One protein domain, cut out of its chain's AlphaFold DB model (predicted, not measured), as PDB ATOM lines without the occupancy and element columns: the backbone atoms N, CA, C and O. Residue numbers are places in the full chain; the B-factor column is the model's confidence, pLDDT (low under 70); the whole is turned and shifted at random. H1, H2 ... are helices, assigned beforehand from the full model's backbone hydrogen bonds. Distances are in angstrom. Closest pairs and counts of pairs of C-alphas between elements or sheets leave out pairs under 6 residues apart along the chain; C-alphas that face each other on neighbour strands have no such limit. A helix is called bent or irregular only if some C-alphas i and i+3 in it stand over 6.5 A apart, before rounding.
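What this domain is: This is residues 5 to 41 and 48 to 93 of the 95 residues of an uncharacterized protein of Altererythrobacter xiamenensis (UniProt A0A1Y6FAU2). One long straight helix, H1, stands free on one side of an open gap, and on the other side H2 and H3 fold back on each other as a compact helical hairpin. H1 runs in roughly the same general direction as H3 and against H2, but it packs on neither of them. The printed part has 83 residues with three named helices, in the order H1, H2, H3 along the chain, and no named strand; the class is all helix. The whole is extended, with a radius of gyration of the C-alphas of 19.2 A, and flat, with spans of 56 by 42 by 16 A.

Where its parts are: H1, the longest helix, holds residues 5 to 35 and measures 47.1 A from first to last C-alpha. It begins at C-alpha 5, at (-71.256, -18.245, -24.221), and ends at C-alpha 35, at (-31.435, -2.525, -43.800). H2 holds residues 51 to 70 and measures 28.8 A. H3 holds residues 76 to 92, measures 24.4 A, and ends at C-alpha 92, at (-38.910, 0.434, -19.019). None of the three helices is bent or irregular.

How they stand to each other: H1 touches no helix: H1 and H2 are apart, and H1 and H3 are apart. Residues 5 to 41, of which 5 to 35 belong to H1, stand free. H2 and H3 touch, with 23 pairs of C-alphas within 8 A. Their closest C-alphas are those of Cys 54 and Ala 91, 4.8 A apart. They are 8.9 A from centre to centre and run opposite ways at a shallow tilt of 17 degrees. H2 and H3 form a helical hairpin, joined by a tight link of 5 residues. In the backbone, every O i to N i+4 pair of H2 and H3 is within hydrogen-bond range, while in H1 21 of 27 such pairs are.

The domain as a whole: The two C-alphas farthest apart are those of Pro 39 and Asn 73, at 56.5 A. From Arg 5 to Gly 93, the first and last printed residues, the C-alphas are 39.8 A apart. Residues 42 to 47 are cut out, and C-alphas 41 and 48 are 18.5 A apart across the cut. The link from H1 to H2 runs across this cut, with 15 residues between them in the chain, 6 of them not printed. Besides residues 5 to 41, residues 70 to 75 stand free, of which 70 belongs to H2. The mean pLDDT of the printed part is 73.7; it is 52 for H1, 94 for H2 and 93 for H3. Residues 5 to 41 and residue 48, 38 residues in all, are under 70, where the model's confidence is low.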
ATOM      1  N   ARG A   5     -72.263 -19.100 -24.886       53.56
ATOM      2  CA  ARG A   5     -71.256 -18.245 -24.221       53.56
ATOM      3  C   ARG A   5     -69.802 -18.649 -24.522       53.56
ATOM      4  O   ARG A   5     -68.967 -17.768 -24.659       53.56
ATOM      5  N   ASN A   6     -69.514 -19.937 -24.729       53.88
ATOM      6  CA  ASN A   6     -68.138 -20.411 -24.964       53.88
ATOM      7  C   ASN A   6     -67.605 -20.138 -26.378       53.88
ATOM      8  O   ASN A   6     -66.401 -19.999 -26.557       53.88
ATOM      9  N   ILE A   7     -68.483 -20.027 -27.380       57.78
ATOM     10  CA  ILE A   7     -68.061 -19.785 -28.770       57.78
ATOM     11  C   ILE A   7     -67.546 -18.350 -28.936       57.78
ATOM     12  O   ILE A   7     -66.553 -18.144 -29.622       57.78
ATOM     13  N   GLY A   8     -68.173 -17.371 -28.270       58.47
ATOM     14  CA  GLY A   8     -67.730 -15.974 -28.324       58.47
ATOM     15  C   GLY A   8     -66.348 -15.764 -27.702       58.47
ATOM     16  O   GLY A   8     -65.539 -15.027 -28.253       58.47
ATOM     17  N   TYR A   9     -66.053 -16.468 -26.604       59.75
ATOM     18  CA  TYR A   9     -64.752 -16.388 -25.935       59.75
ATOM     19  C   TYR A   9     -63.638 -17.025 -26.779       59.75
ATOM     20  O   TYR A   9     -62.586 -16.424 -26.964       59.75
ATOM     21  N   LEU A  10     -63.900 -18.194 -27.375       57.59
ATOM     22  CA  LEU A  10     -62.963 -18.846 -28.300       57.59
ATOM     23  C   LEU A  10     -62.672 -17.989 -29.541       57.59
ATOM     24  O   LEU A  10     -61.531 -17.931 -29.987       57.59
ATOM     25  N   LEU A  11     -63.678 -17.290 -30.072       59.81
ATOM     26  CA  LEU A  11     -63.504 -16.379 -31.206       59.81
ATOM     27  C   LEU A  11     -62.633 -15.170 -30.850       59.81
ATOM     28  O   LEU A  11     -61.758 -14.810 -31.631       59.81
ATOM     29  N   LEU A  12     -62.828 -14.579 -29.669       60.72
ATOM     30  CA  LEU A  12     -61.997 -13.466 -29.204       60.72
ATOM     31  C   LEU A  12     -60.540 -13.892 -29.004       60.72
ATOM     32  O   LEU A  12     -59.645 -13.198 -29.470       60.72
ATOM     33  N   VAL A  13     -60.296 -15.063 -28.408       60.19
ATOM     34  CA  VAL A  13     -58.933 -15.593 -28.224       60.19
ATOM     35  C   VAL A  13     -58.231 -15.811 -29.570       60.19
ATOM     36  O   VAL A  13     -57.062 -15.461 -29.715       60.19
ATOM     37  N   LEU A  14     -58.941 -16.317 -30.584       57.88
ATOM     38  CA  LEU A  14     -58.379 -16.516 -31.924       57.88
ATOM     39  C   LEU A  14     -58.076 -15.195 -32.649       57.88
ATOM     40  O   LEU A  14     -57.084 -15.114 -33.369       57.88
ATOM     41  N   ILE A  15     -58.889 -14.154 -32.446       60.38
ATOM     42  CA  ILE A  15     -58.648 -12.824 -33.028       60.38
ATOM     43  C   ILE A  15     -57.450 -12.141 -32.352       60.38
ATOM     44  O   ILE A  15     -56.610 -11.576 -33.047       60.38
ATOM     45  N   VAL A  16     -57.324 -12.238 -31.023       59.84
ATOM     46  CA  VAL A  16     -56.191 -11.672 -30.266       59.84
ATOM     47  C   VAL A  16     -54.878 -12.371 -30.637       59.84
ATOM     48  O   VAL A  16     -53.879 -11.704 -30.901       59.84
ATOM     49  N   ALA A  17     -54.889 -13.702 -30.760       54.62
ATOM     50  CA  ALA A  17     -53.724 -14.458 -31.219       54.62
ATOM     51  C   ALA A  17     -53.361 -14.144 -32.685       54.62
ATOM     52  O   ALA A  17     -52.185 -14.009 -33.015       54.62
ATOM     53  N   GLY A  18     -54.358 -13.971 -33.561       53.38
ATOM     54  CA  GLY A  18     -54.145 -13.575 -34.957       53.38
ATOM     55  C   GLY A  18     -53.582 -12.159 -35.112       53.38
ATOM     56  O   GLY A  18     -52.738 -11.933 -35.976       53.38
ATOM     57  N   ALA A  19     -53.988 -11.222 -34.249       50.12
ATOM     58  CA  ALA A  19     -53.446  -9.866 -34.231       50.12
ATOM     59  C   ALA A  19     -51.961  -9.860 -33.831       50.12
ATOM     60  O   ALA A  19     -51.153  -9.255 -34.528       50.12
ATOM     61  N   ALA A  20     -51.574 -10.604 -32.786       51.75
ATOM     62  CA  ALA A  20     -50.180 -10.694 -32.339       51.75
ATOM     63  C   ALA A  20     -49.229 -11.245 -33.423       51.75
ATOM     64  O   ALA A  20     -48.104 -10.770 -33.568       51.75
ATOM     65  N   VAL A  21     -49.681 -12.212 -34.230       50.78
ATOM     66  CA  VAL A  21     -48.881 -12.764 -35.340       50.78
ATOM     67  C   VAL A  21     -48.829 -11.804 -36.538       50.78
ATOM     68  O   VAL A  21     -47.793 -11.697 -37.190       50.78
ATOM     69  N   ALA A  22     -49.904 -11.056 -36.812       45.56
ATOM     70  CA  ALA A  22     -49.937 -10.074 -37.898       45.56
ATOM     71  C   ALA A  22     -49.071  -8.827 -37.621       45.56
ATOM     72  O   ALA A  22     -48.438  -8.327 -38.547       45.56
ATOM     73  N   PHE A  23     -48.976  -8.365 -36.365       49.00
ATOM     74  CA  PHE A  23     -48.050  -7.286 -35.982       49.00
ATOM     75  C   PHE A  23     -46.577  -7.687 -36.166       49.00
ATOM     76  O   PHE A  23     -45.781  -6.875 -36.627       49.00
ATOM     77  N   ASN A  24     -46.226  -8.951 -35.899       48.38
ATOM     78  CA  ASN A  24     -44.866  -9.451 -36.124       48.38
ATOM     79  C   ASN A  24     -44.503  -9.547 -37.618       48.38
ATOM     80  O   ASN A  24     -43.370  -9.265 -37.987       48.38
ATOM     81  N   LEU A  25     -45.452  -9.891 -38.496       45.53
ATOM     82  CA  LEU A  25     -45.195  -9.959 -39.942       45.53
ATOM     83  C   LEU A  25     -45.175  -8.582 -40.624       45.53
ATOM     84  O   LEU A  25     -44.474  -8.413 -41.617       45.53
ATOM     85  N   TYR A  26     -45.913  -7.595 -40.106       44.41
ATOM     86  CA  TYR A  26     -45.869  -6.226 -40.637       44.41
ATOM     87  C   TYR A  26     -44.577  -5.488 -40.240       44.41
ATOM     88  O   TYR A  26     -44.103  -4.648 -40.997       44.41
ATOM     89  N   ALA A  27     -43.965  -5.839 -39.102       48.31
ATOM     90  CA  ALA A  27     -42.649  -5.332 -38.710       48.31
ATOM     91  C   ALA A  27     -41.505  -5.873 -39.598       48.31
ATOM     92  O   ALA A  27     -40.531  -5.164 -39.840       48.31
ATOM     93  N   ASP A  28     -41.628  -7.096 -40.125       47.31
ATOM     94  CA  ASP A  28     -40.550  -7.754 -40.882       47.31
ATOM     95  C   ASP A  28     -40.390  -7.199 -42.320       47.31
ATOM     96  O   ASP A  28     -39.266  -7.035 -42.801       47.31
ATOM     97  N   ASP A  29     -41.486  -6.817 -42.998       43.72
ATOM     98  CA  ASP A  29     -41.433  -6.305 -44.388       43.72
ATOM     99  C   ASP A  29     -40.959  -4.836 -44.492       43.72
ATOM    100  O   ASP A  29     -40.404  -4.434 -45.520       43.72
ATOM    101  N   GLU A  30     -41.123  -4.028 -43.433       48.69
ATOM    102  CA  GLU A  30     -40.509  -2.691 -43.343       48.69
ATOM    103  C   GLU A  30     -39.061  -2.747 -42.833       48.69
ATOM    104  O   GLU A  30     -38.220  -1.993 -43.329       48.69
ATOM    105  N   ALA A  31     -38.723  -3.681 -41.935       46.78
ATOM    106  CA  ALA A  31     -37.362  -3.832 -41.420       46.78
ATOM    107  C   ALA A  31     -36.345  -4.173 -42.524       46.78
ATOM    108  O   ALA A  31     -35.262  -3.586 -42.568       46.78
ATOM    109  N   GLN A  32     -36.689  -5.051 -43.476       46.66
ATOM    110  CA  GLN A  32     -35.759  -5.394 -44.563       46.66
ATOM    111  C   GLN A  32     -35.513  -4.237 -45.543       46.66
ATOM    112  O   GLN A  32     -34.395  -4.076 -46.029       46.66
ATOM    113  N   LYS A  33     -36.509  -3.375 -45.792       47.88
ATOM    114  CA  LYS A  33     -36.352  -2.222 -46.700       47.88
ATOM    115  C   LYS A  33     -35.485  -1.103 -46.109       47.88
ATOM    116  O   LYS A  33     -34.925  -0.316 -46.871       47.88
ATOM    117  N   ILE A  34     -35.341  -1.053 -44.783       46.31
ATOM    118  CA  ILE A  34     -34.467  -0.108 -44.073       46.31
ATOM    119  C   ILE A  34     -33.014  -0.621 -44.040       46.31
ATOM    120  O   ILE A  34     -32.093   0.161 -44.253       46.31
ATOM    121  N   VAL A  35     -32.789  -1.930 -43.873       50.38
ATOM    122  CA  VAL A  35     -31.435  -2.525 -43.800       50.38
ATOM    123  C   VAL A  35     -30.666  -2.437 -45.124       50.38
ATOM    124  O   VAL A  35     -29.449  -2.280 -45.113       50.38
ATOM    125  N   GLU A  36     -31.344  -2.482 -46.273       51.09
ATOM    126  CA  GLU A  36     -30.668  -2.430 -47.581       51.09
ATOM    127  C   GLU A  36     -30.282  -1.006 -48.037       51.09
ATOM    128  O   GLU A  36     -29.514  -0.862 -48.987       51.09
ATOM    129  N   ASN A  37     -30.786   0.052 -47.381       48.97
ATOM    130  CA  ASN A  37     -30.534   1.453 -47.767       48.97
ATOM    131  C   ASN A  37     -30.127   2.397 -46.616       48.97
ATOM    132  O   ASN A  37     -29.950   3.593 -46.860       48.97
ATOM    133  N   ALA A  38     -29.971   1.921 -45.378       41.97
ATOM    134  CA  ALA A  38     -29.522   2.770 -44.276       41.97
ATOM    135  C   ALA A  38     -27.986   2.961 -44.306       41.97
ATOM    136  O   ALA A  38     -27.252   1.976 -44.390       41.97
ATOM    137  N   PRO A  39     -27.471   4.208 -44.247       38.81
ATOM    138  CA  PRO A  39     -26.035   4.475 -44.153       38.81
ATOM    139  C   PRO A  39     -25.451   3.857 -42.868       38.81
ATOM    140  O   PRO A  39     -26.124   3.862 -41.840       38.81
ATOM    141  N   GLU A  40     -24.205   3.364 -42.930       47.62
ATOM    142  CA  GLU A  40     -23.433   2.626 -41.893       47.62
ATOM    143  C   GLU A  40     -23.249   3.332 -40.523       47.62
ATOM    144  O   GLU A  40     -22.422   2.927 -39.711       47.62
ATOM    145  N   GLU A  41     -24.016   4.373 -40.208       49.38
ATOM    146  CA  GLU A  41     -23.767   5.257 -39.072       49.38
ATOM    147  C   GLU A  41     -25.047   5.621 -38.308       49.38
ATOM    148  O   GLU A  41     -25.286   6.782 -38.008       49.38
ATOM    149  N   GLU A  48     -30.343   2.941 -22.695       60.91
ATOM    150  CA  GLU A  48     -29.862   1.770 -21.962       60.91
ATOM    151  C   GLU A  48     -30.917   1.467 -20.889       60.91
ATOM    152  O   GLU A  48     -30.797   1.836 -19.723       60.91
ATOM    153  N   ILE A  49     -32.048   0.910 -21.326       70.62
ATOM    154  CA  ILE A  49     -33.116   0.440 -20.472       70.62
ATOM    155  C   ILE A  49     -32.466  -0.671 -19.668       70.62
ATOM    156  O   ILE A  49     -31.970  -1.652 -20.229       70.62
ATOM    157  N   ASP A  50     -32.437  -0.489 -18.352       83.19
ATOM    158  CA  ASP A  50     -32.033  -1.540 -17.435       83.19
ATOM    159  C   ASP A  50     -33.091  -2.641 -17.524       83.19
ATOM    160  O   ASP A  50     -34.112  -2.628 -16.833       83.19
ATOM    161  N   GLN A  51     -32.874  -3.560 -18.462       83.81
ATOM    162  CA  GLN A  51     -33.828  -4.600 -18.814       83.81
ATOM    163  C   GLN A  51     -34.123  -5.500 -17.612       83.81
ATOM    164  O   GLN A  51     -35.272  -5.872 -17.393       83.81
ATOM    165  N   ALA A  52     -33.120  -5.743 -16.763       84.94
ATOM    166  CA  ALA A  52     -33.291  -6.492 -15.524       84.94
ATOM    167  C   ALA A  52     -34.171  -5.741 -14.512       84.94
ATOM    168  O   ALA A  52     -34.978  -6.356 -13.812       84.94
ATOM    169  N   ARG A  53     -34.045  -4.411 -14.428       89.19
ATOM    170  CA  ARG A  53     -34.950  -3.585 -13.620       89.19
ATOM    171  C   ARG A  53     -36.367  -3.601 -14.190       89.19
ATOM    172  O   ARG A  53     -37.290  -3.853 -13.429       89.19
ATOM    173  N   CYS A  54     -36.536  -3.390 -15.494       92.31
ATOM    174  CA  CYS A  54     -37.846  -3.411 -16.152       92.31
ATOM    175  C   CYS A  54     -38.585  -4.743 -15.919       92.31
ATOM    176  O   CYS A  54     -39.734  -4.732 -15.486       92.31
ATOM    177  N   GLU A  55     -37.913  -5.884 -16.100       92.81
ATOM    178  CA  GLU A  55     -38.490  -7.214 -15.839       92.81
ATOM    179  C   GLU A  55     -38.912  -7.400 -14.375       92.81
ATOM    180  O   GLU A  55     -39.964  -7.975 -14.095       92.81
ATOM    181  N   ARG A  56     -38.117  -6.890 -13.426       94.00
ATOM    182  CA  ARG A  56     -38.449  -6.960 -12.000       94.00
ATOM    183  C   ARG A  56     -39.683  -6.126 -11.659       94.00
ATOM    184  O   ARG A  56     -40.573  -6.645 -10.992       94.00
ATOM    185  N   GLU A  57     -39.732  -4.870 -12.103       95.19
ATOM    186  CA  GLU A  57     -40.879  -3.995 -11.823       95.19
ATOM    187  C   GLU A  57     -42.157  -4.547 -12.486       95.19
ATOM    188  O   GLU A  57     -43.233  -4.512 -11.891       95.19
ATOM    189  N   GLN A  58     -42.053  -5.131 -13.689       93.25
ATOM    190  CA  GLN A  58     -43.187  -5.792 -14.352       93.25
ATOM    191  C   GLN A  58     -43.708  -6.984 -13.543       93.25
ATOM    192  O   GLN A  58     -44.914  -7.095 -13.332       93.25
ATOM    193  N   ALA A  59     -42.818  -7.843 -13.038       94.94
ATOM    194  CA  ALA A  59     -43.212  -8.983 -12.209       94.94
ATOM    195  C   ALA A  59     -43.871  -8.548 -10.883       94.94
ATOM    196  O   ALA A  59     -44.791  -9.207 -10.387       94.94
ATOM    197  N   GLU A  60     -43.420  -7.433 -10.301       94.00
ATOM    198  CA  GLU A  60     -44.042  -6.852  -9.109       94.00
ATOM    199  C   GLU A  60     -45.444  -6.309  -9.413       94.00
ATOM    200  O   GLU A  60     -46.394  -6.629  -8.692       94.00
ATOM    201  N   PHE A  61     -45.604  -5.582 -10.521       96.12
ATOM    202  CA  PHE A  61     -46.910  -5.131 -10.994       96.12
ATOM    203  C   PHE A  61     -47.875  -6.306 -11.213       96.12
ATOM    204  O   PHE A  61     -48.995  -6.269 -10.705       96.12
ATOM    205  N   GLU A  62     -47.443  -7.369 -11.901       96.00
ATOM    206  CA  GLU A  62     -48.252  -8.577 -12.123       96.00
ATOM    207  C   GLU A  62     -48.681  -9.227 -10.802       96.00
ATOM    208  O   GLU A  62     -49.842  -9.594 -10.633       96.00
ATOM    209  N   THR A  63     -47.781  -9.285  -9.818       97.00
ATOM    210  CA  THR A  63     -48.091  -9.825  -8.487       97.00
ATOM    211  C   THR A  63     -49.173  -9.003  -7.778       97.00
ATOM    212  O   THR A  63     -50.082  -9.558  -7.154       97.00
ATOM    213  N   ILE A  64     -49.096  -7.671  -7.856       94.25
ATOM    214  CA  ILE A  64     -50.099  -6.773  -7.262       94.25
ATOM    215  C   ILE A  64     -51.426  -6.881  -8.022       94.25
ATOM    216  O   ILE A  64     -52.491  -6.890  -7.402       94.25
ATOM    217  N   TRP A  65     -51.366  -7.002  -9.347       96.25
ATOM    218  CA  TRP A  65     -52.523  -7.183 -10.213       96.25
ATOM    219  C   TRP A  65     -53.273  -8.472  -9.884       96.25
ATOM    220  O   TRP A  65     -54.477  -8.423  -9.622       96.25
ATOM    221  N   ASP A  66     -52.574  -9.598  -9.779       97.12
ATOM    222  CA  ASP A  66     -53.173 -10.880  -9.415       97.12
ATOM    223  C   ASP A  66     -53.815 -10.824  -8.021       97.12
ATOM    224  O   ASP A  66     -54.969 -11.224  -7.840       97.12
ATOM    225  N   ALA A  67     -53.129 -10.222  -7.044       95.31
ATOM    226  CA  ALA A  67     -53.673 -10.036  -5.700       95.31
ATOM    227  C   ALA A  67     -54.939  -9.153  -5.681       95.31
ATOM    228  O   ALA A  67     -55.850  -9.399  -4.879       95.31
ATOM    229  N   SER A  68     -55.028  -8.158  -6.574       96.44
ATOM    230  CA  SER A  68     -56.217  -7.310  -6.734       96.44
ATOM    231  C   SER A  68     -57.409  -8.078  -7.314       96.44
ATOM    232  O   SER A  68     -58.548  -7.860  -6.896       96.44
ATOM    233  N   ILE A  69     -57.158  -9.037  -8.217       96.25
ATOM    234  CA  ILE A  69     -58.191  -9.917  -8.779       96.25
ATOM    235  C   ILE A  69     -58.738 -10.855  -7.701       96.25
ATOM    236  O   ILE A  69     -59.947 -11.095  -7.648       96.25
ATOM    237  N   GLU A  70     -57.872 -11.373  -6.828       95.62
ATOM    238  CA  GLU A  70     -58.279 -12.217  -5.700       95.62
ATOM    239  C   GLU A  70     -59.063 -11.438  -4.632       95.62
ATOM    240  O   GLU A  70     -59.927 -12.005  -3.956       95.62
ATOM    241  N   ASN A  71     -58.812 -10.130  -4.505       94.81
ATOM    242  CA  ASN A  71     -59.399  -9.261  -3.483       94.81
ATOM    243  C   ASN A  71     -60.063  -8.006  -4.090       94.81
ATOM    244  O   ASN A  71     -59.701  -6.881  -3.744       94.81
ATOM    245  N   PRO A  72     -61.108  -8.155  -4.927       91.12
ATOM    246  CA  PRO A  72     -61.636  -7.069  -5.763       91.12
ATOM    247  C   PRO A  72     -62.379  -5.965  -4.994       91.12
ATOM    248  O   PRO A  72     -62.790  -4.971  -5.585       91.12
ATOM    249  N   ASN A  73     -62.613  -6.147  -3.691       94.88
ATOM    250  CA  ASN A  73     -63.294  -5.166  -2.841       94.88
ATOM    251  C   ASN A  73     -62.326  -4.354  -1.972       94.88
ATOM    252  O   ASN A  73     -62.784  -3.537  -1.175       94.88
ATOM    253  N   ASP A  74     -61.021  -4.614  -2.060       94.62
ATOM    254  CA  ASP A  74     -60.017  -3.858  -1.323       94.62
ATOM    255  C   ASP A  74     -59.571  -2.647  -2.166       94.62
ATOM    256  O   ASP A  74     -58.890  -2.817  -3.180       94.62
ATOM    257  N   PRO A  75     -59.951  -1.416  -1.774       91.38
ATOM    258  CA  PRO A  75     -59.630  -0.215  -2.538       91.38
ATOM    259  C   PRO A  75     -58.137   0.141  -2.498       91.38
ATOM    260  O   PRO A  75     -57.694   0.966  -3.289       91.38
ATOM    261  N   SER A  76     -57.340  -0.467  -1.609       94.56
ATOM    262  CA  SER A  76     -55.899  -0.194  -1.538       94.56
ATOM    263  C   SER A  76     -55.140  -0.668  -2.780       94.56
ATOM    264  O   SER A  76     -54.054  -0.165  -3.059       94.56
ATOM    265  N   TYR A  77     -55.697  -1.615  -3.545       94.38
ATOM    266  CA  TYR A  77     -55.063  -2.089  -4.774       94.38
ATOM    267  C   TYR A  77     -55.064  -1.048  -5.891       94.38
ATOM    268  O   TYR A  77     -54.148  -1.075  -6.703       94.38
ATOM    269  N   GLU A  78     -56.025  -0.120  -5.923       91.31
ATOM    270  CA  GLU A  78     -56.069   0.938  -6.942       91.31
ATOM    271  C   GLU A  78     -54.821   1.830  -6.853       91.31
ATOM    272  O   GLU A  78     -54.069   1.939  -7.820       91.31
ATOM    273  N   GLU A  79     -54.530   2.357  -5.660       94.50
ATOM    274  CA  GLU A  79     -53.339   3.180  -5.402       94.50
ATOM    275  C   GLU A  79     -52.038   2.386  -5.616       94.50
ATOM    276  O   GLU A  79     -51.088   2.875  -6.225       94.50
ATOM    277  N   ARG A  80     -51.990   1.127  -5.163       95.88
ATOM    278  CA  ARG A  80     -50.797   0.276  -5.316       95.88
ATOM    279  C   ARG A  80     -50.491  -0.054  -6.776       95.88
ATOM    280  O   ARG A  80     -49.321  -0.088  -7.146       95.88
ATOM    281  N   LEU A  81     -51.516  -0.298  -7.592       95.62
ATOM    282  CA  LEU A  81     -51.356  -0.551  -9.024       95.62
ATOM    283  C   LEU A  81     -50.909   0.701  -9.775       95.62
ATOM    284  O   LEU A  81     -50.090   0.586 -10.680       95.62
ATOM    285  N   GLU A  82     -51.401   1.882  -9.396       95.12
ATOM    286  CA  GLU A  82     -50.964   3.151  -9.989       95.12
ATOM    287  C   GLU A  82     -49.475   3.417  -9.714       95.12
ATOM    288  O   GLU A  82     -48.721   3.757 -10.632       95.12
ATOM    289  N   ILE A  83     -49.028   3.195  -8.473       95.94
ATOM    290  CA  ILE A  83     -47.614   3.326  -8.094       95.94
ATOM    291  C   ILE A  83     -46.758   2.315  -8.865       95.94
ATOM    292  O   ILE A  83     -45.808   2.714  -9.536       95.94
ATOM    293  N   ALA A  84     -47.132   1.032  -8.845       94.00
ATOM    294  CA  ALA A  84     -46.374  -0.020  -9.522       94.00
ATOM    295  C   ALA A  84     -46.308   0.197 -11.045       94.00
ATOM    296  O   ALA A  84     -45.258   0.022 -11.656       94.00
ATOM    297  N   LEU A  85     -47.398   0.649 -11.675       94.00
ATOM    298  CA  LEU A  85     -47.403   0.990 -13.100       94.00
ATOM    299  C   LEU A  85     -46.468   2.168 -13.409       94.00
ATOM    300  O   LEU A  85     -45.774   2.164 -14.424       94.00
ATOM    301  N   THR A  86     -46.422   3.167 -12.526       93.94
ATOM    302  CA  THR A  86     -45.490   4.296 -12.647       93.94
ATOM    303  C   THR A  86     -44.036   3.827 -12.567       93.94
ATOM    304  O   THR A  86     -43.195   4.277 -13.347       93.94
ATOM    305  N   GLU A  87     -43.735   2.897 -11.661       93.06
ATOM    306  CA  GLU A  87     -42.400   2.311 -11.500       93.06
ATOM    307  C   GLU A  87     -41.987   1.473 -12.716       93.06
ATOM    308  O   GLU A  87     -40.859   1.625 -13.195       93.06
ATOM    309  N   VAL A  88     -42.909   0.682 -13.278       92.50
ATOM    310  CA  VAL A  88     -42.716  -0.044 -14.544       92.50
ATOM    311  C   VAL A  88     -42.398   0.922 -15.679       92.50
ATOM    312  O   VAL A  88     -41.394   0.749 -16.366       92.50
ATOM    313  N   ASN A  89     -43.205   1.968 -15.861       90.25
ATOM    314  CA  ASN A  89     -43.002   2.951 -16.924       90.25
ATOM    315  C   ASN A  89     -41.631   3.633 -16.814       90.25
ATOM    316  O   ASN A  89     -40.879   3.691 -17.788       90.25
ATOM    317  N   ALA A  90     -41.246   4.046 -15.602       89.94
ATOM    318  CA  ALA A  90     -39.941   4.644 -15.337       89.94
ATOM    319  C   ALA A  90     -38.767   3.660 -15.510       89.94
ATOM    320  O   ALA A  90     -37.660   4.073 -15.857       89.94
ATOM    321  N   ALA A  91     -38.965   2.369 -15.235       86.56
ATOM    322  CA  ALA A  91     -37.943   1.341 -15.412       86.56
ATOM    323  C   ALA A  91     -37.776   0.917 -16.876       86.56
ATOM    324  O   ALA A  91     -36.659   0.634 -17.301       86.56
ATOM    325  N   CYS A  92     -38.870   0.891 -17.634       87.06
ATOM    326  CA  CYS A  92     -38.910   0.434 -19.019       87.06
ATOM    327  C   CYS A  92     -38.770   1.574 -20.043       87.06
ATOM    328  O   CYS A  92     -38.794   1.309 -21.242       87.06
ATOM    329  N   GLY A  93     -38.630   2.829 -19.596       86.38
ATOM    330  CA  GLY A  93     -38.487   3.992 -20.478       86.38
ATOM    331  C   GLY A  93     -39.754   4.317 -21.276       86.38
ATOM    332  O   GLY A  93     -39.656   4.766 -22.415       86.38
TER     333      GLY A  93